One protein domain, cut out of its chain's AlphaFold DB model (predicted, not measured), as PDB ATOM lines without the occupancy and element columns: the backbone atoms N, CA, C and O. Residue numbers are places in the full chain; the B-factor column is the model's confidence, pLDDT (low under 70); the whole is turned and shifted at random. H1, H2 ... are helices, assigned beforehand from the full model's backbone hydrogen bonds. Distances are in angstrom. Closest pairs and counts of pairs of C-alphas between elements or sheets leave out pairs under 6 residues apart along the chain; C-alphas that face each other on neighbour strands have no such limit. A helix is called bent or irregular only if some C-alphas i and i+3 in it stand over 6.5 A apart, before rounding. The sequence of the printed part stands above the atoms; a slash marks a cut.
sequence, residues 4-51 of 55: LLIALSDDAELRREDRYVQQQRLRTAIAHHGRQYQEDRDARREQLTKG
ATOM      1  N   LEU A   4      -3.327 -13.020  38.157       81.12
ATOM      2  CA  LEU A   4      -3.856 -14.155  38.920       81.12
ATOM      3  C   LEU A   4      -2.745 -15.100  39.418       81.12
ATOM      4  O   LEU A   4      -2.888 -15.719  40.470       81.12
ATOM      5  N   LEU A   5      -1.614 -15.203  38.704       81.31
ATOM      6  CA  LEU A   5      -0.456 -15.977  39.181       81.31
ATOM      7  C   LEU A   5       0.251 -15.279  40.349       81.31
ATOM      8  O   LEU A   5       0.810 -15.960  41.210       81.31
ATOM      9  N   ILE A   6       0.234 -13.944  40.367       81.75
ATOM     10  CA  ILE A   6       0.820 -13.134  41.438       81.75
ATOM     11  C   ILE A   6      -0.034 -13.290  42.698       81.75
ATOM     12  O   ILE A   6       0.486 -13.717  43.722       81.75
ATOM     13  N   ALA A   7      -1.355 -13.120  42.579       83.19
ATOM     14  CA  ALA A   7      -2.286 -13.311  43.692       83.19
ATOM     15  C   ALA A   7      -2.191 -14.717  44.320       83.19
ATOM     16  O   ALA A   7      -2.119 -14.845  45.537       83.19
ATOM     17  N   LEU A   8      -2.095 -15.777  43.503       83.19
ATOM     18  CA  LEU A   8      -1.870 -17.141  44.009       83.19
ATOM     19  C   LEU A   8      -0.507 -17.313  44.693       83.19
ATOM     20  O   LEU A   8      -0.350 -18.190  45.535       83.19
ATOM     21  N   SER A   9       0.505 -16.538  44.299       80.25
ATOM     22  CA  SER A   9       1.840 -16.604  44.905       80.25
ATOM     23  C   SER A   9       1.881 -15.947  46.284       80.25
ATOM     24  O   SER A   9       2.545 -16.495  47.167       80.25
ATOM     25  N   ASP A  10       1.158 -14.838  46.454       83.69
ATOM     26  CA  ASP A  10       1.078 -14.050  47.693       83.69
ATOM     27  C   ASP A  10       0.094 -14.616  48.728       83.69
ATOM     28  O   ASP A  10       0.100 -14.199  49.885       83.69
ATOM     29  N   ASP A  11      -0.720 -15.600  48.348       81.81
ATOM     30  CA  ASP A  11      -1.633 -16.275  49.265       81.81
ATOM     31  C   ASP A  11      -0.853 -17.113  50.297       81.81
ATOM     32  O   ASP A  11      -0.319 -18.187  49.998       81.81
ATOM     33  N   ALA A  12      -0.749 -16.597  51.524       75.94
ATOM     34  CA  ALA A  12      -0.075 -17.250  52.644       75.94
ATOM     35  C   ALA A  12      -0.933 -18.333  53.326       75.94
ATOM     36  O   ALA A  12      -0.385 -19.151  54.068       75.94
ATOM     37  N   GLU A  13      -2.243 -18.361  53.072       81.94
ATOM     38  CA  GLU A  13      -3.176 -19.353  53.616       81.94
ATOM     39  C   GLU A  13      -3.163 -20.647  52.789       81.94
ATOM     40  O   GLU A  13      -3.386 -21.738  53.322       81.94
ATOM     41  N   LEU A  14      -2.809 -20.563  51.500       80.38
ATOM     42  CA  LEU A  14      -2.603 -21.740  50.664       80.38
ATOM     43  C   LEU A  14      -1.301 -22.475  51.003       80.38
ATOM     44  O   LEU A  14      -0.188 -21.944  50.871       80.38
ATOM     45  N   ARG A  15      -1.438 -23.774  51.296       85.19
ATOM     46  CA  ARG A  15      -0.304 -24.699  51.357       85.19
ATOM     47  C   ARG A  15       0.422 -24.729  50.013       85.19
ATOM     48  O   ARG A  15      -0.168 -24.572  48.945       85.19
ATOM     49  N   ARG A  16       1.732 -24.971  50.066       84.00
ATOM     50  CA  ARG A  16       2.617 -24.972  48.890       84.00
ATOM     51  C   ARG A  16       2.140 -25.908  47.772       84.00
ATOM     52  O   ARG A  16       2.251 -25.550  46.604       84.00
ATOM     53  N   GLU A  17       1.616 -27.081  48.125       86.12
ATOM     54  CA  GLU A  17       1.090 -28.054  47.158       86.12
ATOM     55  C   GLU A  17      -0.189 -27.555  46.479       86.12
ATOM     56  O   GLU A  17      -0.254 -27.538  45.251       86.12
ATOM     57  N   ASP A  18      -1.156 -27.050  47.248       85.94
ATOM     58  CA  ASP A  18      -2.390 -26.476  46.699       85.94
ATOM     59  C   ASP A  18      -2.086 -25.289  45.780       85.94
ATOM     60  O   ASP A  18      -2.640 -25.172  44.685       85.94
ATOM     61  N   ARG A  19      -1.126 -24.446  46.175       88.56
ATOM     62  CA  ARG A  19      -0.675 -23.300  45.379       88.56
ATOM     63  C   ARG A  19      -0.109 -23.742  44.040       88.56
ATOM     64  O   ARG A  19      -0.468 -23.191  43.001       88.56
ATOM     65  N   TYR A  20       0.748 -24.758  44.058       88.25
ATOM     66  CA  TYR A  20       1.329 -25.325  42.847       88.25
ATOM     67  C   TYR A  20       0.249 -25.889  41.912       88.25
ATOM     68  O   TYR A  20       0.273 -25.614  40.711       88.25
ATOM     69  N   VAL A  21      -0.743 -26.603  42.454       89.88
ATOM     70  CA  VAL A  21      -1.869 -27.144  41.674       89.88
ATOM     71  C   VAL A  21      -2.680 -26.022  41.020       89.88
ATOM     72  O   VAL A  21      -2.967 -26.097  39.821       89.88
ATOM     73  N   GLN A  22      -3.024 -24.965  41.761       87.00
ATOM     74  CA  GLN A  22      -3.793 -23.840  41.217       87.00
ATOM     75  C   GLN A  22      -3.004 -23.055  40.164       87.00
ATOM     76  O   GLN A  22      -3.536 -22.739  39.098       87.00
ATOM     77  N   GLN A  23      -1.714 -22.807  40.398       89.62
ATOM     78  CA  GLN A  23      -0.845 -22.158  39.413       89.62
ATOM     79  C   GLN A  23      -0.713 -22.988  38.135       89.62
ATOM     80  O   GLN A  23      -0.742 -22.431  37.035       89.62
ATOM     81  N   GLN A  24      -0.603 -24.313  38.253       90.62
ATOM     82  CA  GLN A  24      -0.508 -25.195  37.096       90.62
ATOM     83  C   GLN A  24      -1.808 -25.204  36.285       90.62
ATOM     84  O   GLN A  24      -1.763 -25.063  35.064       90.62
ATOM     85  N   ARG A  25      -2.967 -25.279  36.951       89.25
ATOM     86  CA  ARG A  25      -4.280 -25.155  36.295       89.25
ATOM     87  C   ARG A  25      -4.415 -23.833  35.547       89.25
ATOM     88  O   ARG A  25      -4.829 -23.827  34.389       89.25
ATOM     89  N   LEU A  26      -4.014 -22.730  36.177       86.94
ATOM     90  CA  LEU A  26      -4.061 -21.401  35.576       86.94
ATOM     91  C   LEU A  26      -3.137 -21.292  34.353       86.94
ATOM     92  O   LEU A  26      -3.556 -20.789  33.314       86.94
ATOM     93  N   ARG A  27      -1.907 -21.815  34.428       86.56
ATOM     94  CA  ARG A  27      -0.983 -21.872  33.279       86.56
ATOM     95  C   ARG A  27      -1.573 -22.652  32.109       86.56
ATOM     96  O   ARG A  27      -1.498 -22.182  30.977       86.56
ATOM     97  N   THR A  28      -2.181 -23.804  32.377       86.69
ATOM     98  CA  THR A  28      -2.861 -24.613  31.361       86.69
ATOM     99  C   THR A  28      -4.027 -23.845  30.738       86.69
ATOM    100  O   THR A  28      -4.082 -23.729  29.517       86.69
ATOM    101  N   ALA A  29      -4.903 -23.237  31.542       84.00
ATOM    102  CA  ALA A  29      -6.027 -22.439  31.047       84.00
ATOM    103  C   ALA A  29      -5.569 -21.260  30.166       84.00
ATOM    104  O   ALA A  29      -6.112 -21.055  29.082       84.00
ATOM    105  N   ILE A  30      -4.522 -20.537  30.579       82.06
ATOM    106  CA  ILE A  30      -3.922 -19.452  29.787       82.06
ATOM    107  C   ILE A  30      -3.335 -19.987  28.480       82.06
ATOM    108  O   ILE A  30      -3.517 -19.368  27.438       82.06
ATOM    109  N   ALA A  31      -2.637 -21.124  28.506       82.38
ATOM    110  CA  ALA A  31      -2.044 -21.712  27.308       82.38
ATOM    111  C   ALA A  31      -3.110 -22.180  26.302       82.38
ATOM    112  O   ALA A  31      -2.942 -21.988  25.098       82.38
ATOM    113  N   HIS A  32      -4.217 -22.756  26.779       77.50
ATOM    114  CA  HIS A  32      -5.350 -23.128  25.929       77.50
ATOM    115  C   HIS A  32      -6.058 -21.901  25.351       77.50
ATOM    116  O   HIS A  32      -6.290 -21.851  24.146       77.50
ATOM    117  N   HIS A  33      -6.322 -20.884  26.173       70.44
ATOM    118  CA  HIS A  33      -6.944 -19.643  25.715       70.44
ATOM    119  C   HIS A  33      -6.031 -18.850  24.763       70.44
ATOM    120  O   HIS A  33      -6.494 -18.254  23.796       70.44
ATOM    121  N   GLY A  34      -4.717 -18.854  25.000       65.50
ATOM    122  CA  GLY A  34      -3.728 -18.238  24.116       65.50
ATOM    123  C   GLY A  34      -3.670 -18.915  22.747       65.50
ATOM    124  O   GLY A  34      -3.595 -18.218  21.739       65.50
ATOM    125  N   ARG A  35      -3.777 -20.253  22.702       60.69
ATOM    126  CA  ARG A  35      -3.898 -20.997  21.439       60.69
ATOM    127  C   ARG A  35      -5.195 -20.676  20.701       60.69
ATOM    128  O   ARG A  35      -5.113 -20.291  19.541       60.69
ATOM    129  N   GLN A  36      -6.344 -20.713  21.380       59.34
ATOM    130  CA  GLN A  36      -7.628 -20.340  20.769       59.34
ATOM    131  C   GLN A  36      -7.619 -18.912  20.214       59.34
ATOM    132  O   GLN A  36      -8.078 -18.677  19.104       59.34
ATOM    133  N   TYR A  37      -7.044 -17.952  20.943       55.53
ATOM    134  CA  TYR A  37      -6.982 -16.560  20.490       55.53
ATOM    135  C   TYR A  37      -6.053 -16.361  19.282       55.53
ATOM    136  O   TYR A  37      -6.294 -15.484  18.450       55.53
ATOM    137  N   GLN A  38      -4.982 -17.152  19.179       56.16
ATOM    138  CA  GLN A  38      -4.074 -17.122  18.033       56.16
ATOM    139  C   GLN A  38      -4.738 -17.738  16.796       56.16
ATOM    140  O   GLN A  38      -4.717 -17.118  15.736       56.16
ATOM    141  N   GLU A  39      -5.426 -18.871  16.960       58.25
ATOM    142  CA  GLU A  39      -6.210 -19.518  15.900       58.25
ATOM    143  C   GLU A  39      -7.365 -18.624  15.408       58.25
ATOM    144  O   GLU A  39      -7.519 -18.439  14.201       58.25
ATOM    145  N   ASP A  40      -8.110 -17.972  16.308       57.88
ATOM    146  CA  ASP A  40      -9.183 -17.037  15.938       57.88
ATOM    147  C   ASP A  40      -8.651 -15.763  15.261       57.88
ATOM    148  O   ASP A  40      -9.281 -15.232  14.341       57.88
ATOM    149  N   ARG A  41      -7.483 -15.249  15.677       57.59
ATOM    150  CA  ARG A  41      -6.854 -14.095  15.011       57.59
ATOM    151  C   ARG A  41      -6.317 -14.446  13.635       57.59
ATOM    152  O   ARG A  41      -6.463 -13.616  12.740       57.59
ATOM    153  N   ASP A  42      -5.723 -15.620  13.456       57.31
ATOM    154  CA  ASP A  42      -5.248 -16.062  12.145       57.31
ATOM    155  C   ASP A  42      -6.420 -16.382  11.209       57.31
ATOM    156  O   ASP A  42      -6.412 -15.927  10.067       57.31
ATOM    157  N   ALA A  43      -7.493 -17.010  11.701       58.91
ATOM    158  CA  ALA A  43      -8.724 -17.212  10.933       58.91
ATOM    159  C   ALA A  43      -9.388 -15.880  10.541       58.91
ATOM    160  O   ALA A  43      -9.828 -15.705   9.403       58.91
ATOM    161  N   ARG A  44      -9.425 -14.902  11.455       57.84
ATOM    162  CA  ARG A  44      -9.937 -13.553  11.169       57.84
ATOM    163  C   ARG A  44      -9.036 -12.794  10.193       57.84
ATOM    164  O   ARG A  44      -9.542 -12.078   9.334       57.84
ATOM    165  N   ARG A  45      -7.713 -12.947  10.295       58.44
ATOM    166  CA  ARG A  45      -6.747 -12.331   9.374       58.44
ATOM    167  C   ARG A  45      -6.841 -12.936   7.978       58.44
ATOM    168  O   ARG A  45      -6.833 -12.179   7.016       58.44
ATOM    169  N   GLU A  46      -6.982 -14.255   7.868       58.41
ATOM    170  CA  GLU A  46      -7.171 -14.942   6.587       58.41
ATOM    171  C   GLU A  46      -8.503 -14.556   5.919       58.41
ATOM    172  O   GLU A  46      -8.551 -14.337   4.709       58.41
ATOM    173  N   GLN A  47      -9.579 -14.391   6.701       59.66
ATOM    174  CA  GLN A  47     -10.855 -13.880   6.185       59.66
ATOM    175  C   GLN A  47     -10.741 -12.444   5.651       59.66
ATOM    176  O   GLN A  47     -11.304 -12.133   4.602       59.66
ATOM    177  N   LEU A  48      -9.984 -11.570   6.325       59.72
ATOM    178  CA  LEU A  48      -9.767 -10.193   5.870       59.72
ATOM    179  C   LEU A  48      -8.897 -10.130   4.603       59.72
ATOM    180  O   LEU A  48      -9.177  -9.334   3.710       59.72
ATOM    181  N   THR A  49      -7.879 -10.987   4.476       61.44
ATOM    182  CA  THR A  49      -6.975 -10.985   3.312       61.44
ATOM    183  C   THR A  49      -7.557 -11.651   2.064       61.44
ATOM    184  O   THR A  49      -7.052 -11.392   0.973       61.44
ATOM    185  N   LYS A  50      -8.615 -12.467   2.182       61.31
ATOM    186  CA  LYS A  50      -9.275 -13.122   1.035       61.31
ATOM    187  C   LYS A  50     -10.453 -12.342   0.426       61.31
ATOM    188  O   LYS A  50     -10.935 -12.759  -0.624       61.31
ATOM    189  N   GLY A  51     -10.894 -11.212   0.997       65.75
ATOM    190  CA  GLY A  51     -11.926 -10.389   0.337       65.75
ATOM    191  C   GLY A  51     -12.645  -9.296   1.137       65.75
ATOM    192  O   GLY A  51     -13.705  -8.864   0.695       65.75
TER     193      GLY A  51
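AT A GLANCE: This is residues 4 to 51 of the 55 residues of an uncharacterized protein of Salmonella enterica subsp. enterica serovar Alachua str. R6-377 (UniProt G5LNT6). One long helix, H2, makes nearly the whole length of a thin rod, and the short helix H1 folds back beside one end of it, as the short arm of a lopsided helical hairpin. Beyond that end H2 runs on alone, and residues 28 to 51, of which 28 to 49 belong to H2, stick out free. The printed part has 48 residues with two named helices, H1 and then H2 along the chain, and no named strand; the class is all helix. The whole is extended, with a radius of gyration of the C-alphas of 16.9 A, and it spans 55 by 14 by 7 A.

HOW THE PARTS SIT: H2, residues 16 to 49, is the longest helix, and H1, residues 4 to 10, touches it with 7 pairs of C-alphas within 8 A. The closest C-alphas of the two are those of Leu 5 and Gln 23, 6.2 A apart. H2 touches H1 with residues 19 to 26 alone. Their lines stand at a shallow tilt of 19 degrees, and they run opposite ways. H1 and H2 form a helical hairpin, joined by a tight link of 5 residues. Their centres are 18.0 A apart. In H1 and H2 every O i to N i+4 pair is within hydrogen-bond range.

IN THESE COORDINATES: H2 has 34 residues and measures 48.6 A from C-alpha 16 at (2.617, -24.972, 48.890) to C-alpha 49 at (-6.975, -10.985, 3.312). H1 has 7 residues and measures 10.1 A, beginning with C-alpha 4 at (-3.856, -14.155, 38.920). Neither helix is bent.

THE WHOLE: The two C-alphas farthest apart are those of Glu 13 and Gly 51, at 54.7 A. The printed part runs from residue 4 to residue 51 and has no cut. The mean pLDDT of the printed part is 74.7, and residues 34 to 51 are under 70, where the model's confidence is low.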